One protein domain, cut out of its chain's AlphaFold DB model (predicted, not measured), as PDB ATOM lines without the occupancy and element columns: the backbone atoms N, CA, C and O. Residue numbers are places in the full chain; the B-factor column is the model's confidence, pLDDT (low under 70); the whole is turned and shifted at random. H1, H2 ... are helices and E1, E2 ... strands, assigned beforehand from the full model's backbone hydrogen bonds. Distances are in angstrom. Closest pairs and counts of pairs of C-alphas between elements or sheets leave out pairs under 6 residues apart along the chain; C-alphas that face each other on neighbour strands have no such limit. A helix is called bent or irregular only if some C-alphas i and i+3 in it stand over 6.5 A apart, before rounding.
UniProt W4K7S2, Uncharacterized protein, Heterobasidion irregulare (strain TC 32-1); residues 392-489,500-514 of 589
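This is residues 392 to 489 and 500 to 514 of the 589 residues of an uncharacterized protein of Heterobasidion irregulare (strain TC 32-1) (UniProt W4K7S2). A strongly twisted sheet of four antiparallel strands makes the middle layer of this domain, with the long helix H2 crossing one face through its residues 405 to 416 and the shorter helix H3 on the opposite face. The short helix H1 makes a corner with the beginning of H2 and only grazes the sheet, while two stretches stick out: residues 422 to 429, of which 422 to 423 belong to H2, and residues 460 to 465, in the link from E2 to E3. The printed part has 113 residues, with three named helices and four named strands in the order H1 H2 E1 E2 E3 E4 H3; the sheet's order is E1 - E2 - E3 - E4, and the class is mixed, helices and strands. The whole is compact, with a radius of gyration of the C-alphas of 14.8 A and spans of 44 by 31 by 28 A.

Start at Ile 392 and find C-alpha 394 at (160.645, 71.362, 220.183), where H1 begins; it covers residues 394 to 398. H1 is neither bent nor irregular, but only just: C-alphas 395 and 398 are 6.2 A apart. Next look for C-alpha 405 at (152.138, 80.452, 216.846); from there H2, residues 405 to 423, runs 26.9 A from first to last C-alpha. After it come E1, residues 437 to 445 and 23.1 A long, E2, residues 449 to 455 and 19.9 A long, and E3, residues 469 to 475 and 19.8 A long. The short strand E4 holds residues 481 to 484. Beyond the cut, H3 runs 16.1 A through residues 503 to 514 and ends at C-alpha 514, at (153.008, 97.084, 200.028).

Begin with the sheet, a meander, in which each strand is the antiparallel neighbour of the one before; its edge strands are E1 and E4. E1 and E2 form a hairpin at 160 degrees between directions, with N 442 and O 451 at 2.9 A and N 451 and O 442 at 2.7 A, within hydrogen-bond range. The hairpin of E2 and E3 stands at 155 degrees, and there you find N 452 and O 472 at 2.8 A. In the hairpin of E3 and E4, at 150 degrees, N 473 and O 483 are 2.9 A apart. H2 and H3 are on opposite faces of this sheet, giving three layers, a sheet with helices on both faces. H2 has a height over the sheet of 6.8 A and runs across the strands, over E2 at 74 degrees on the local plane. Its closest C-alphas to E1 are those of Gln 405 and Ala 441, 5.9 A apart. H3 has a height over the sheet of 9.1 A and runs slantwise to the strands, at 55 degrees to E1 on the local plane. It lies over E1 and, only just, over E2, on which 3 of its 12 C-alphas fall. Its closest C-alphas to E1 are those of Val 445 and Arg 512, 6.7 A apart. H1 only grazes the sheet, with its residues 394 to 396. H1 and H2 touch only at the corner by their link, through residues 405 to 406 of H2; the closest C-alphas are those of Trp 397 and Leu 406, 6.3 A apart. H2 and H3 are apart. In H2 and H3 every O i to N i+4 pair is within hydrogen-bond range; in H1 it is 0 of 1, beside 1 of 2 O i to N i+3 pairs.

The two C-alphas farthest apart are those of Lys 427 and Ser 514, at 44.7 A. Residues 490 to 499 are not printed, and across this cut C-alphas 489 and 500 are 13.7 A apart. The links H2 to E1 and E2 to E3 are long, with 13 residues each. The mean pLDDT of the printed part is 91.6; look for values under 70 at residues 425 to 426, residue 428 and residues 488 to 489.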
ATOM      1  N   ILE A 392     155.480  68.602 215.788       98.12
ATOM      2  CA  ILE A 392     155.844  69.977 216.150       98.12
ATOM      3  C   ILE A 392     157.284  69.987 216.652       98.12
ATOM      4  O   ILE A 392     157.638  69.236 217.565       98.12
ATOM      5  N   SER A 393     158.111  70.861 216.077       97.62
ATOM      6  CA  SER A 393     159.482  71.082 216.535       97.62
ATOM      7  C   SER A 393     159.520  71.560 217.988       97.62
ATOM      8  O   SER A 393     158.718  72.399 218.401       97.62
ATOM      9  N   GLU A 394     160.512  71.088 218.748       97.06
ATOM     10  CA  GLU A 394     160.645  71.362 220.183       97.06
ATOM     11  C   GLU A 394     160.599  72.864 220.521       97.06
ATOM     12  O   GLU A 394     159.985  73.274 221.505       97.06
ATOM     13  N   ARG A 395     161.182  73.709 219.662       96.69
ATOM     14  CA  ARG A 395     161.237  75.163 219.876       96.69
ATOM     15  C   ARG A 395     159.857  75.835 219.873       96.69
ATOM     16  O   ARG A 395     159.650  76.827 220.575       96.69
ATOM     17  N   LEU A 396     158.912  75.304 219.092       97.75
ATOM     18  CA  LEU A 396     157.622  75.942 218.814       97.75
ATOM     19  C   LEU A 396     156.603  75.780 219.941       97.75
ATOM     20  O   LEU A 396     155.676  76.581 220.031       97.75
ATOM     21  N   TRP A 397     156.810  74.829 220.857       97.50
ATOM     22  CA  TRP A 397     155.975  74.678 222.056       97.50
ATOM     23  C   TRP A 397     155.957  75.931 222.927       97.50
ATOM     24  O   TRP A 397     154.966  76.242 223.587       97.50
ATOM     25  N   SER A 398     157.054  76.685 222.902       95.88
ATOM     26  CA  SER A 398     157.138  77.954 223.608       95.88
ATOM     27  C   SER A 398     156.482  79.108 222.844       95.88
ATOM     28  O   SER A 398     156.209  80.142 223.443       95.88
ATOM     29  N   SER A 399     156.187  78.976 221.549       96.69
ATOM     30  CA  SER A 399     155.746  80.095 220.699       96.69
ATOM     31  C   SER A 399     156.743  81.267 220.768       96.69
ATOM     32  O   SER A 399     156.498  82.263 221.463       96.69
ATOM     33  N   PRO A 400     157.950  81.077 220.200       96.44
ATOM     34  CA  PRO A 400     159.090  81.977 220.369       96.44
ATOM     35  C   PRO A 400     158.892  83.401 219.827       96.44
ATOM     36  O   PRO A 400     159.459  84.342 220.393       96.44
ATOM     37  N   ASP A 401     158.098  83.584 218.771       96.44
ATOM     38  CA  ASP A 401     157.972  84.874 218.083       96.44
ATOM     39  C   ASP A 401     156.633  85.564 218.319       96.44
ATOM     40  O   ASP A 401     156.597  86.785 218.462       96.44
ATOM     41  N   ASP A 402     155.550  84.794 218.395       95.62
ATOM     42  CA  ASP A 402     154.193  85.300 218.594       95.62
ATOM     43  C   ASP A 402     153.397  84.313 219.450       95.62
ATOM     44  O   ASP A 402     153.570  83.107 219.301       95.62
ATOM     45  N   GLN A 403     152.549  84.799 220.361       94.06
ATOM     46  CA  GLN A 403     151.791  83.941 221.279       94.06
ATOM     47  C   GLN A 403     150.838  82.984 220.547       94.06
ATOM     48  O   GLN A 403     150.627  81.866 221.016       94.06
ATOM     49  N   GLN A 404     150.340  83.371 219.371       94.75
ATOM     50  CA  GLN A 404     149.399  82.575 218.587       94.75
ATOM     51  C   GLN A 404     150.074  81.465 217.769       94.75
ATOM     52  O   GLN A 404     149.371  80.598 217.250       94.75
ATOM     53  N   GLN A 405     151.415  81.430 217.677       96.25
ATOM     54  CA  GLN A 405     152.138  80.452 216.846       96.25
ATOM     55  C   GLN A 405     151.677  79.018 217.103       96.25
ATOM     56  O   GLN A 405     151.352  78.305 216.157       96.25
ATOM     57  N   LEU A 406     151.632  78.586 218.369       96.69
ATOM     58  CA  LEU A 406     151.274  77.201 218.670       96.69
ATOM     59  C   LEU A 406     149.813  76.906 218.322       96.69
ATOM     60  O   LEU A 406     149.534  75.851 217.767       96.69
ATOM     61  N   THR A 407     148.896  77.838 218.577       95.31
ATOM     62  CA  THR A 407     147.485  77.683 218.203       95.31
ATOM     63  C   THR A 407     147.313  77.524 216.693       95.31
ATOM     64  O   THR A 407     146.614  76.616 216.251       95.31
ATOM     65  N   ILE A 408     148.009  78.334 215.893       96.75
ATOM     66  CA  ILE A 408     147.991  78.219 214.428       96.75
ATOM     67  C   ILE A 408     148.560  76.879 213.966       96.75
ATOM     68  O   ILE A 408     147.973  76.231 213.100       96.75
ATOM     69  N   ILE A 409     149.649  76.421 214.587       97.75
ATOM     70  CA  ILE A 409     150.242  75.110 214.306       97.75
ATOM     71  C   ILE A 409     149.258  73.981 214.631       97.75
ATOM     72  O   ILE A 409     149.086  73.079 213.813       97.75
ATOM     73  N   LEU A 410     148.590  74.019 215.788       96.94
ATOM     74  CA  LEU A 410     147.624  72.985 216.167       96.94
ATOM     75  C   LEU A 410     146.437  72.946 215.206       96.94
ATOM     76  O   LEU A 410     146.097  71.870 214.724       96.94
ATOM     77  N   ARG A 411     145.865  74.102 214.858       95.00
ATOM     78  CA  ARG A 411     144.774  74.190 213.874       95.00
ATOM     79  C   ARG A 411     145.199  73.696 212.493       95.00
ATOM     80  O   ARG A 411     144.436  72.994 211.833       95.00
ATOM     81  N   PHE A 412     146.424  74.004 212.071       96.62
ATOM     82  CA  PHE A 412     146.985  73.473 210.832       96.62
ATOM     83  C   PHE A 412     147.087  71.947 210.876       96.62
ATOM     84  O   PHE A 412     146.614  71.283 209.960       96.62
ATOM     85  N   LEU A 413     147.615  71.366 211.957       96.56
ATOM     86  CA  LEU A 413     147.666  69.910 212.125       96.56
ATOM     87  C   LEU A 413     146.271  69.272 212.164       96.56
ATOM     88  O   LEU A 413     146.077  68.212 211.576       96.56
ATOM     89  N   THR A 414     145.290  69.912 212.804       95.00
ATOM     90  CA  THR A 414     143.893  69.460 212.778       95.00
ATOM     91  C   THR A 414     143.326  69.473 211.361       95.00
ATOM     92  O   THR A 414     142.698  68.501 210.953       95.00
ATOM     93  N   THR A 415     143.592  70.529 210.592       93.38
ATOM     94  CA  THR A 415     143.160  70.657 209.192       93.38
ATOM     95  C   THR A 415     143.800  69.575 208.322       93.38
ATOM     96  O   THR A 415     143.106  68.876 207.590       93.38
ATOM     97  N   ARG A 416     145.112  69.340 208.475       93.44
ATOM     98  CA  ARG A 416     145.819  68.230 207.817       93.44
ATOM     99  C   ARG A 416     145.192  66.880 208.154       93.44
ATOM    100  O   ARG A 416     144.920  66.081 207.269       93.44
ATOM    101  N   LEU A 417     144.943  66.620 209.434       93.69
ATOM    102  CA  LEU A 417     144.321  65.375 209.867       93.69
ATOM    103  C   LEU A 417     142.932  65.193 209.242       93.69
ATOM    104  O   LEU A 417     142.633  64.114 208.736       93.69
ATOM    105  N   TRP A 418     142.114  66.249 209.234       91.69
ATOM    106  CA  TRP A 418     140.806  66.239 208.583       91.69
ATOM    107  C   TRP A 418     140.942  65.793 207.122       91.69
ATOM    108  O   TRP A 418     140.307  64.822 206.715       91.69
ATOM    109  N   PHE A 419     141.808  66.452 206.343       88.19
ATOM    110  CA  PHE A 419     141.961  66.160 204.911       88.19
ATOM    111  C   PHE A 419     142.485  64.751 204.656       88.19
ATOM    112  O   PHE A 419     141.954  64.041 203.801       88.19
ATOM    113  N   ALA A 420     143.437  64.291 205.470       88.44
ATOM    114  CA  ALA A 420     143.938  62.926 205.394       88.44
ATOM    115  C   ALA A 420     142.828  61.879 205.566       88.44
ATOM    116  O   ALA A 420     142.830  60.856 204.876       88.44
ATOM    117  N   ILE A 421     141.891  62.129 206.484       89.62
ATOM    118  CA  ILE A 421     140.766  61.231 206.756       89.62
ATOM    119  C   ILE A 421     139.782  61.243 205.585       89.62
ATOM    120  O   ILE A 421     139.374  60.183 205.114       89.62
ATOM    121  N   SER A 422     139.421  62.423 205.096       88.62
ATOM    122  CA  SER A 422     138.272  62.563 204.206       88.62
ATOM    123  C   SER A 422     138.565  62.360 202.730       88.62
ATOM    124  O   SER A 422     137.695  61.881 202.010       88.62
ATOM    125  N   ILE A 423     139.770  62.691 202.259       84.69
ATOM    126  CA  ILE A 423     140.165  62.381 200.875       84.69
ATOM    127  C   ILE A 423     140.357  60.873 200.724       84.69
ATOM    128  O   ILE A 423     140.134  60.318 199.653       84.69
ATOM    129  N   GLY A 424     140.775  60.204 201.807       72.00
ATOM    130  CA  GLY A 424     141.008  58.769 201.830       72.00
ATOM    131  C   GLY A 424     141.963  58.339 200.717       72.00
ATOM    132  O   GLY A 424     141.526  57.632 199.828       72.00
ATOM    133  N   GLY A 425     143.241  58.749 200.780       61.88
ATOM    134  CA  GLY A 425     144.222  58.783 199.661       61.88
ATOM    135  C   GLY A 425     144.445  57.520 198.789       61.88
ATOM    136  O   GLY A 425     143.585  56.682 198.614       61.88
ATOM    137  N   SER A 426     145.619  57.257 198.212       64.06
ATOM    138  CA  SER A 426     145.908  55.962 197.535       64.06
ATOM    139  C   SER A 426     146.769  55.062 198.432       64.06
ATOM    140  O   SER A 426     147.535  55.573 199.242       64.06
ATOM    141  N   LYS A 427     146.617  53.729 198.376       70.62
ATOM    142  CA  LYS A 427     147.157  52.787 199.390       70.62
ATOM    143  C   LYS A 427     148.659  52.937 199.709       70.62
ATOM    144  O   LYS A 427     149.060  52.539 200.796       70.62
ATOM    145  N   GLN A 428     149.479  53.510 198.824       69.50
ATOM    146  CA  GLN A 428     150.936  53.503 198.990       69.50
ATOM    147  C   GLN A 428     151.541  54.665 199.803       69.50
ATOM    148  O   GLN A 428     152.634  54.471 200.317       69.50
ATOM    149  N   ASN A 429     150.904  55.839 199.955       72.56
ATOM    150  CA  ASN A 429     151.574  57.017 200.561       72.56
ATOM    151  C   ASN A 429     150.657  57.988 201.343       72.56
ATOM    152  O   ASN A 429     151.023  59.141 201.558       72.56
ATOM    153  N   ARG A 430     149.472  57.553 201.804       71.31
ATOM    154  CA  ARG A 430     148.417  58.457 202.335       71.31
ATOM    155  C   ARG A 430     148.828  59.356 203.503       71.31
ATOM    156  O   ARG A 430     148.195  60.382 203.709       71.31
ATOM    157  N   PHE A 431     149.849  58.974 204.265       83.88
ATOM    158  CA  PHE A 431     150.183  59.617 205.537       83.88
ATOM    159  C   PHE A 431     151.627  60.109 205.617       83.88
ATOM    160  O   PHE A 431     152.060  60.529 206.684       83.88
ATOM    161  N   THR A 432     152.385  60.081 204.515       88.12
ATOM    162  CA  THR A 432     153.792  60.520 204.527       88.12
ATOM    163  C   THR A 432     153.920  61.989 204.915       88.12
ATOM    164  O   THR A 432     154.781  62.344 205.709       88.12
ATOM    165  N   TRP A 433     153.005  62.826 204.435       88.12
ATOM    166  CA  TRP A 433     152.945  64.241 204.773       88.12
ATOM    167  C   TRP A 433     152.519  64.472 206.234       88.12
ATOM    168  O   TRP A 433     153.032  65.381 206.880       88.12
ATOM    169  N   LEU A 434     151.689  63.607 206.836       93.00
ATOM    170  CA  LEU A 434     151.394  63.688 208.279       93.00
ATOM    171  C   LEU A 434     152.639  63.479 209.158       93.00
ATOM    172  O   LEU A 434     152.623  63.881 210.319       93.00
ATOM    173  N   LEU A 435     153.708  62.882 208.619       93.94
ATOM    174  CA  LEU A 435     154.989  62.730 209.313       93.94
ATOM    175  C   LEU A 435     155.868  63.986 209.237       93.94
ATOM    176  O   LEU A 435     156.885  64.044 209.928       93.94
ATOM    177  N   ASP A 436     155.518  64.974 208.403       95.94
ATOM    178  CA  ASP A 436     156.272  66.223 208.340       95.94
ATOM    179  C   ASP A 436     156.196  66.956 209.684       95.94
ATOM    180  O   ASP A 436     155.139  67.064 210.312       95.94
ATOM    181  N   ILE A 437     157.327  67.520 210.090       97.62
ATOM    182  CA  ILE A 437     157.472  68.259 211.337       97.62
ATOM    183  C   ILE A 437     157.273  69.736 211.036       97.62
ATOM    184  O   ILE A 437     158.001  70.313 210.229       97.62
ATOM    185  N   VAL A 438     156.324  70.383 211.704       98.25
ATOM    186  CA  VAL A 438     156.205  71.839 211.651       98.25
ATOM    187  C   VAL A 438     157.410  72.434 212.368       98.25
ATOM    188  O   VAL A 438     157.611  72.207 213.563       98.25
ATOM    189  N   VAL A 439     158.241  73.163 211.626       97.94
ATOM    190  CA  VAL A 439     159.480  73.762 212.136       97.94
ATOM    191  C   VAL A 439     159.349  75.256 212.359       97.94
ATOM    192  O   VAL A 439     160.080  75.789 213.192       97.94
ATOM    193  N   ASP A 440     158.425  75.930 211.672       97.88
ATOM    194  CA  ASP A 440     158.226  77.372 211.807       97.88
ATOM    195  C   ASP A 440     156.785  77.820 211.529       97.88
ATOM    196  O   ASP A 440     156.069  77.172 210.765       97.88
ATOM    197  N   ALA A 441     156.385  78.946 212.124       98.00
ATOM    198  CA  ALA A 441     155.103  79.603 211.874       98.00
ATOM    199  C   ALA A 441     155.256  81.123 212.024       98.00
ATOM    200  O   ALA A 441     155.603  81.609 213.098       98.00
ATOM    201  N   GLN A 442     155.001  81.889 210.964       97.62
ATOM    202  CA  GLN A 442     155.221  83.339 210.942       97.62
ATOM    203  C   GLN A 442     154.018  84.081 210.365       97.62
ATOM    204  O   GLN A 442     153.382  83.604 209.431       97.62
ATOM    205  N   HIS A 443     153.734  85.283 210.862       96.12
ATOM    206  CA  HIS A 443     152.769  86.167 210.214       96.12
ATOM    207  C   HIS A 443     153.307  86.678 208.876       96.12
ATOM    208  O   HIS A 443     154.415  87.207 208.810       96.12
ATOM    209  N   VAL A 444     152.474  86.605 207.842       95.88
ATOM    210  CA  VAL A 444     152.708  87.263 206.548       95.88
ATOM    211  C   VAL A 444     151.878  88.536 206.486       95.88
ATOM    212  O   VAL A 444     152.410  89.625 206.291       95.88
ATOM    213  N   VAL A 445     150.579  88.404 206.762       94.50
ATOM    214  CA  VAL A 445     149.644  89.517 206.929       94.50
ATOM    215  C   VAL A 445     149.062  89.403 208.330       94.50
ATOM    216  O   VAL A 445     148.393  88.423 208.658       94.50
ATOM    217  N   LYS A 446     149.368  90.377 209.193       92.75
ATOM    218  CA  LYS A 446     148.933  90.351 210.596       92.75
ATOM    219  C   LYS A 446     147.411  90.244 210.690       92.75
ATOM    220  O   LYS A 446     146.717  91.023 210.049       92.75
ATOM    221  N   GLY A 447     146.929  89.310 211.507       91.81
ATOM    222  CA  GLY A 447     145.500  89.063 211.706       91.81
ATOM    223  C   GLY A 447     144.838  88.194 210.630       91.81
ATOM    224  O   GLY A 447     143.700  87.783 210.825       91.81
ATOM    225  N   GLU A 448     145.522  87.887 209.522       93.94
ATOM    226  CA  GLU A 448     144.885  87.265 208.353       93.94
ATOM    227  C   GLU A 448     145.631  86.039 207.832       93.94
ATOM    228  O   GLU A 448     145.027  84.980 207.696       93.94
ATOM    229  N   ILE A 449     146.926  86.160 207.521       95.88
ATOM    230  CA  ILE A 449     147.679  85.129 206.793       95.88
ATOM    231  C   ILE A 449     148.959  84.779 207.537       95.88
ATOM    232  O   ILE A 449     149.763  85.651 207.892       95.88
ATOM    233  N   TRP A 450     149.173  83.478 207.700       97.69
ATOM    234  CA  TRP A 450     150.373  82.889 208.271       97.69
ATOM    235  C   TRP A 450     151.139  82.084 207.230       97.69
ATOM    236  O   TRP A 450     150.562  81.515 206.311       97.69
ATOM    237  N   ARG A 451     152.454  82.008 207.400       97.50
ATOM    238  CA  ARG A 451     153.341  81.080 206.709       97.50
ATOM    239  C   ARG A 451     153.729  79.978 207.682       97.50
ATOM    240  O   ARG A 451     154.324  80.270 208.715       97.50
ATOM    241  N   ILE A 452     153.435  78.734 207.334       98.00
ATOM    242  CA  ILE A 452     153.847  77.548 208.082       98.00
ATOM    243  C   ILE A 452     154.935  76.835 207.295       98.00
ATOM    244  O   ILE A 452     154.727  76.466 206.142       98.00
ATOM    245  N   THR A 453     156.083  76.611 207.924       97.56
ATOM    246  CA  THR A 453     157.175  75.839 207.330       97.56
ATOM    247  C   THR A 453     157.193  74.455 207.952       97.56
ATOM    248  O   THR A 453     157.313  74.309 209.172       97.56
ATOM    249  N   VAL A 454     157.102  73.436 207.108       97.25
ATOM    250  CA  VAL A 454     157.222  72.032 207.490       97.25
ATOM    251  C   VAL A 454     158.521  71.450 206.954       97.25
ATOM    252  O   VAL A 454     159.069  71.906 205.949       97.25
ATOM    253  N   GLN A 455     159.013  70.429 207.633       96.62
ATOM    254  CA  GLN A 455     160.213  69.702 207.276       96.62
ATOM    255  C   GLN A 455     159.880  68.221 207.182       96.62
ATOM    256  O   GLN A 455     159.416  67.625 208.156       96.62
ATOM    257  N   SER A 456     160.139  67.625 206.023       94.62
ATOM    258  CA  SER A 456     159.950  66.189 205.861       94.62
ATOM    259  C   SER A 456     160.994  65.412 206.664       94.62
ATOM    260  O   SER A 456     162.154  65.843 206.752       94.62
ATOM    261  N   PRO A 457     160.612  64.267 207.261       93.12
ATOM    262  CA  PRO A 457     161.551  63.434 207.995       93.12
ATOM    263  C   PRO A 457     162.687  62.998 207.067       93.12
ATOM    264  O   PRO A 457     162.476  62.705 205.888       93.12
ATOM    265  N   ARG A 458     163.916  62.956 207.595       93.06
ATOM    266  CA  ARG A 458     165.067  62.488 206.817       93.06
ATOM    267  C   ARG A 458     164.844  61.038 206.405       93.06
ATOM    268  O   ARG A 458     164.599  60.178 207.250       93.06
ATOM    269  N   SER A 459     164.975  60.766 205.109       89.50
ATOM    270  CA  SER A 459     165.021  59.392 204.623       89.50
ATOM    271  C   SER A 459     166.274  58.726 205.181       89.50
ATOM    272  O   SER A 459     167.380  59.221 204.985       89.50
ATOM    273  N   SER A 460     166.116  57.585 205.854       87.12
ATOM    274  CA  SER A 460     167.225  56.853 206.489       87.12
ATOM    275  C   SER A 460     168.380  56.520 205.534       87.12
ATOM    276  O   SER A 460     169.475  56.205 206.001       87.12
ATOM    277  N   LYS A 461     168.134  56.521 204.220       91.75
ATOM    278  CA  LYS A 461     169.114  56.134 203.201       91.75
ATOM    279  C   LYS A 461     170.032  57.275 202.763       91.75
ATOM    280  O   LYS A 461     171.067  56.983 202.178       91.75
ATOM    281  N   ASP A 462     169.689  58.531 203.048       91.25
ATOM    282  CA  ASP A 462     170.472  59.676 202.587       91.25
ATOM    283  C   ASP A 462     170.671  60.707 203.705       91.25
ATOM    284  O   ASP A 462     169.849  61.587 203.951       91.25
ATOM    285  N   TRP A 463     171.793  60.572 204.414       91.31
ATOM    286  CA  TRP A 463     172.229  61.535 205.429       91.31
ATOM    287  C   TRP A 463     172.881  62.781 204.824       91.31
ATOM    288  O   TRP A 463     173.135  63.741 205.555       91.31
ATOM    289  N   THR A 464     173.185  62.751 203.524       94.81
ATOM    290  CA  THR A 464     173.925  63.814 202.841       94.81
ATOM    291  C   THR A 464     173.002  64.899 202.312       94.81
ATOM    292  O   THR A 464     173.385  66.071 202.332       94.81
ATOM    293  N   THR A 465     171.770  64.559 201.919       91.19
ATOM    294  CA  THR A 465     170.794  65.579 201.539       91.19
ATOM    295  C   THR A 465     170.253  66.317 202.764       91.19
ATOM    296  O   THR A 465     169.857  65.708 203.768       91.19
ATOM    297  N   PRO A 466     170.195  67.660 202.710       91.00
ATOM    298  CA  PRO A 466     169.478  68.415 203.716       91.00
ATOM    299  C   PRO A 466     167.996  68.003 203.706       91.00
ATOM    300  O   PRO A 466     167.434  67.698 202.653       91.00
ATOM    301  N   PRO A 467     167.344  67.983 204.878       92.62
ATOM    302  CA  PRO A 467     165.927  67.658 204.969       92.62
ATOM    303  C   PRO A 467     165.104  68.652 204.141       92.62
ATOM    304  O   PRO A 467     165.280  69.864 204.278       92.62
ATOM    305  N   ARG A 468     164.204  68.138 203.295       92.56
ATOM    306  CA  ARG A 468     163.348  68.963 202.434       92.56
ATOM    307  C   ARG A 468     162.412  69.804 203.298       92.56
ATOM    308  O   ARG A 468     161.658  69.263 204.107       92.56
ATOM    309  N   THR A 469     162.458  71.114 203.108       94.69
ATOM    310  CA  THR A 469     161.505  72.054 203.698       94.69
ATOM    311  C   THR A 469     160.436  72.419 202.680       94.69
ATOM    312  O   THR A 469     160.686  72.412 201.475       94.69
ATOM    313  N   LYS A 470     159.226  72.684 203.165       94.38
ATOM    314  CA  LYS A 470     158.142  73.269 202.380       94.38
ATOM    315  C   LYS A 470     157.461  74.337 203.213       94.38
ATOM    316  O   LYS A 470     157.261  74.161 204.412       94.38
ATOM    317  N   SER A 471     157.065  75.418 202.564       95.56
ATOM    318  CA  SER A 471     156.380  76.536 203.195       95.56
ATOM    319  C   SER A 471     154.972  76.670 202.625       95.56
ATOM    320  O   SER A 471     154.807  76.686 201.411       95.56
ATOM    321  N   PHE A 472     153.966  76.807 203.478       96.00
ATOM    322  CA  PHE A 472     152.564  76.975 203.099       96.00
ATOM    323  C   PHE A 472     152.039  78.301 203.622       96.00
ATOM    324  O   PHE A 472     152.325  78.662 204.763       96.00
ATOM    325  N   TYR A 473     151.253  79.008 202.818       96.19
ATOM    326  CA  TYR A 473     150.421  80.089 203.324       96.19
ATOM    327  C   TYR A 473     149.089  79.517 203.791       96.19
ATOM    328  O   TYR A 473     148.463  78.728 203.082       96.19
ATOM    329  N   VAL A 474     148.671  79.917 204.986       96.00
ATOM    330  CA  VAL A 474     147.420  79.488 205.605       96.00
ATOM    331  C   VAL A 474     146.644  80.685 206.134       96.00
ATOM    332  O   VAL A 474     147.237  81.685 206.554       96.00
ATOM    333  N   LEU A 475     145.319  80.581 206.153       95.31
ATOM    334  CA  LEU A 475     144.470  81.584 206.793       95.31
ATOM    335  C   LEU A 475     144.518  81.460 208.314       95.31
ATOM    336  O   LEU A 475     144.423  80.373 208.859       95.31
ATOM    337  N   GLN A 476     144.613  82.579 209.024       95.00
ATOM    338  CA  GLN A 476     144.676  82.614 210.487       95.00
ATOM    339  C   GLN A 476     143.433  82.000 211.154       95.00
ATOM    340  O   GLN A 476     143.525  81.348 212.198       95.00
ATOM    341  N   SER A 477     142.259  82.253 210.576       92.25
ATOM    342  CA  SER A 477     140.972  81.845 211.137       92.25
ATOM    343  C   SER A 477     140.764  80.332 211.048       92.25
ATOM    344  O   SER A 477     140.408  79.712 212.051       92.25
ATOM    345  N   THR A 478     141.017  79.741 209.879       92.19
ATOM    346  CA  THR A 478     140.718  78.332 209.571       92.19
ATOM    347  C   THR A 478     141.954  77.433 209.546       92.19
ATOM    348  O   THR A 478     141.832  76.230 209.739       92.19
ATOM    349  N   CYS A 479     143.144  78.000 209.344       95.06
ATOM    350  CA  CYS A 479     144.382  77.302 208.981       95.06
ATOM    351  C   CYS A 479     144.292  76.466 207.695       95.06
ATOM    352  O   CYS A 479     145.135  75.594 207.469       95.06
ATOM    353  N   GLU A 480     143.325  76.768 206.828       92.75
ATOM    354  CA  GLU A 480     143.272  76.214 205.477       92.75
ATOM    355  C   GLU A 480     144.426  76.739 204.632       92.75
ATOM    356  O   GLU A 480     144.786  77.921 204.701       92.75
ATOM    357  N   VAL A 481     145.008  75.845 203.834       93.25
ATOM    358  CA  VAL A 481     146.126  76.154 202.947       93.25
ATOM    359  C   VAL A 481     145.602  76.899 201.723       93.25
ATOM    360  O   VAL A 481     144.802  76.374 200.959       93.25
ATOM    361  N   ILE A 482     146.090  78.121 201.520       93.56
ATOM    362  CA  ILE A 482     145.782  78.957 200.344       93.56
ATOM    363  C   ILE A 482     146.820  78.803 199.223       93.56
ATOM    364  O   ILE A 482     146.584  79.222 198.089       93.56
ATOM    365  N   GLY A 483     147.965  78.185 199.526       92.31
ATOM    366  CA  GLY A 483     148.950  77.745 198.540       92.31
ATOM    367  C   GLY A 483     150.330  77.488 199.134       92.31
ATOM    368  O   GLY A 483     150.603  77.821 200.292       92.31
ATOM    369  N   GLN A 484     151.222  76.911 198.332       93.75
ATOM    370  CA  GLN A 484     152.620  76.744 198.711       93.75
ATOM    371  C   GLN A 484     153.371  78.057 198.464       93.75
ATOM    372  O   GLN A 484     153.340  78.616 197.368       93.75
ATOM    373  N   ALA A 485     154.052  78.569 199.487       91.94
ATOM    374  CA  ALA A 485     154.892  79.743 199.330       91.94
ATOM    375  C   ALA A 485     156.045  79.399 198.383       91.94
ATOM    376  O   ALA A 485     156.758  78.419 198.616       91.94
ATOM    377  N   ALA A 486     156.224  80.211 197.338       86.44
ATOM    378  CA  ALA A 486     157.376  80.122 196.456       86.44
ATOM    379  C   ALA A 486     158.637  80.322 197.305       86.44
ATOM    380  O   ALA A 486     158.965  81.431 197.731       86.44
ATOM    381  N   GLU A 487     159.304  79.224 197.637       79.25
ATOM    382  CA  GLU A 487     160.636  79.306 198.208       79.25
ATOM    383  C   GLU A 487     161.562  79.853 197.117       79.25
ATOM    384  O   GLU A 487     161.353  79.589 195.932       79.25
ATOM    385  N   LEU A 488     162.576  80.629 197.511       66.38
ATOM    386  CA  LEU A 488     163.671  81.092 196.644       66.38
ATOM    387  C   LEU A 488     164.560  79.901 196.232       66.38
ATOM    388  O   LEU A 488     165.775  79.921 196.414       66.38
ATOM    389  N   ILE A 489     163.938  78.813 195.788       63.34
ATOM    390  CA  ILE A 489     164.605  77.639 195.256       63.34
ATOM    391  C   ILE A 489     165.238  78.069 193.941       63.34
ATOM    392  O   ILE A 489     164.667  78.870 193.197       63.34
ATOM    393  N   PRO A 500     150.924  76.433 193.219       89.25
ATOM    394  CA  PRO A 500     151.067  77.872 193.310       89.25
ATOM    395  C   PRO A 500     149.940  78.460 194.160       89.25
ATOM    396  O   PRO A 500     148.801  77.992 194.148       89.25
ATOM    397  N   VAL A 501     150.259  79.521 194.898       90.50
ATOM    398  CA  VAL A 501     149.244  80.335 195.575       90.50
ATOM    399  C   VAL A 501     148.297  80.892 194.524       90.50
ATOM    400  O   VAL A 501     148.752  81.407 193.501       90.50
ATOM    401  N   ARG A 502     146.986  80.809 194.778       87.88
ATOM    402  CA  ARG A 502     145.999  81.359 193.844       87.88
ATOM    403  C   ARG A 502     146.309  82.846 193.577       87.88
ATOM    404  O   ARG A 502     146.634  83.566 194.528       87.88
ATOM    405  N   PRO A 503     146.190  83.331 192.326       89.25
ATOM    406  CA  PRO A 503     146.591  84.693 191.970       89.25
ATOM    407  C   PRO A 503     145.917  85.795 192.799       89.25
ATOM    408  O   PRO A 503     146.555  86.793 193.113       89.25
ATOM    409  N   ASP A 504     144.658  85.611 193.201       87.50
ATOM    410  CA  ASP A 504     143.927  86.575 194.030       87.50
ATOM    411  C   ASP A 504     144.469  86.653 195.464       87.50
ATOM    412  O   ASP A 504     144.629  87.749 196.002       87.50
ATOM    413  N   TRP A 505     144.835  85.515 196.061       91.44
ATOM    414  CA  TRP A 505     145.518  85.493 197.358       91.44
ATOM    415  C   TRP A 505     146.913  86.104 197.272       91.44
ATOM    416  O   TRP A 505     147.302  86.852 198.168       91.44
ATOM    417  N   MET A 506     147.652  85.828 196.196       93.00
ATOM    418  CA  MET A 506     148.968  86.430 195.976       93.00
ATOM    419  C   MET A 506     148.860  87.954 195.840       93.00
ATOM    420  O   MET A 506     149.551  88.671 196.558       93.00
ATOM    421  N   GLN A 507     147.923  88.445 195.023       92.00
ATOM    422  CA  GLN A 507     147.649  89.874 194.871       92.00
ATOM    423  C   GLN A 507     147.246  90.523 196.203       92.00
ATOM    424  O   GLN A 507     147.714  91.617 196.521       92.00
ATOM    425  N   HIS A 508     146.406  89.858 197.008       91.62
ATOM    426  CA  HIS A 508     146.035  90.342 198.342       91.62
ATOM    427  C   HIS A 508     147.253  90.443 199.263       91.62
ATOM    428  O   HIS A 508     147.475  91.486 199.876       91.62
ATOM    429  N   ILE A 509     148.080  89.395 199.327       93.75
ATOM    430  CA  ILE A 509     149.315  89.386 200.121       93.75
ATOM    431  C   ILE A 509     150.235  90.531 199.680       93.75
ATOM    432  O   ILE A 509     150.671  91.316 200.519       93.75
ATOM    433  N   GLU A 510     150.493  90.680 198.381       94.19
ATOM    434  CA  GLU A 510     151.352  91.738 197.834       94.19
ATOM    435  C   GLU A 510     150.814  93.139 198.130       94.19
ATOM    436  O   GLU A 510     151.564  94.020 198.563       94.19
ATOM    437  N   HIS A 511     149.506  93.342 197.969       92.56
ATOM    438  CA  HIS A 511     148.843  94.600 198.293       92.56
ATOM    439  C   HIS A 511     148.974  94.941 199.787       92.56
ATOM    440  O   HIS A 511     149.297  96.079 200.148       92.56
ATOM    441  N   ARG A 512     148.790  93.960 200.681       92.50
ATOM    442  CA  ARG A 512     148.925  94.145 202.137       92.50
ATOM    443  C   ARG A 512     150.371  94.388 202.561       92.50
ATOM    444  O   ARG A 512     150.624  95.244 203.406       92.50
ATOM    445  N   LEU A 513     151.328  93.693 201.953       92.69
ATOM    446  CA  LEU A 513     152.751  93.910 202.212       92.69
ATOM    447  C   LEU A 513     153.208  95.294 201.730       92.69
ATOM    448  O   LEU A 513     153.958  95.964 202.440       92.69
ATOM    449  N   SER A 514     152.697  95.759 200.587       93.25
ATOM    450  CA  SER A 514     153.008  97.084 200.028       93.25
ATOM    451  C   SER A 514     152.388  98.231 200.839       93.25
ATOM    452  O   SER A 514     153.017  99.270 201.031       93.25
TER     453      SER A 514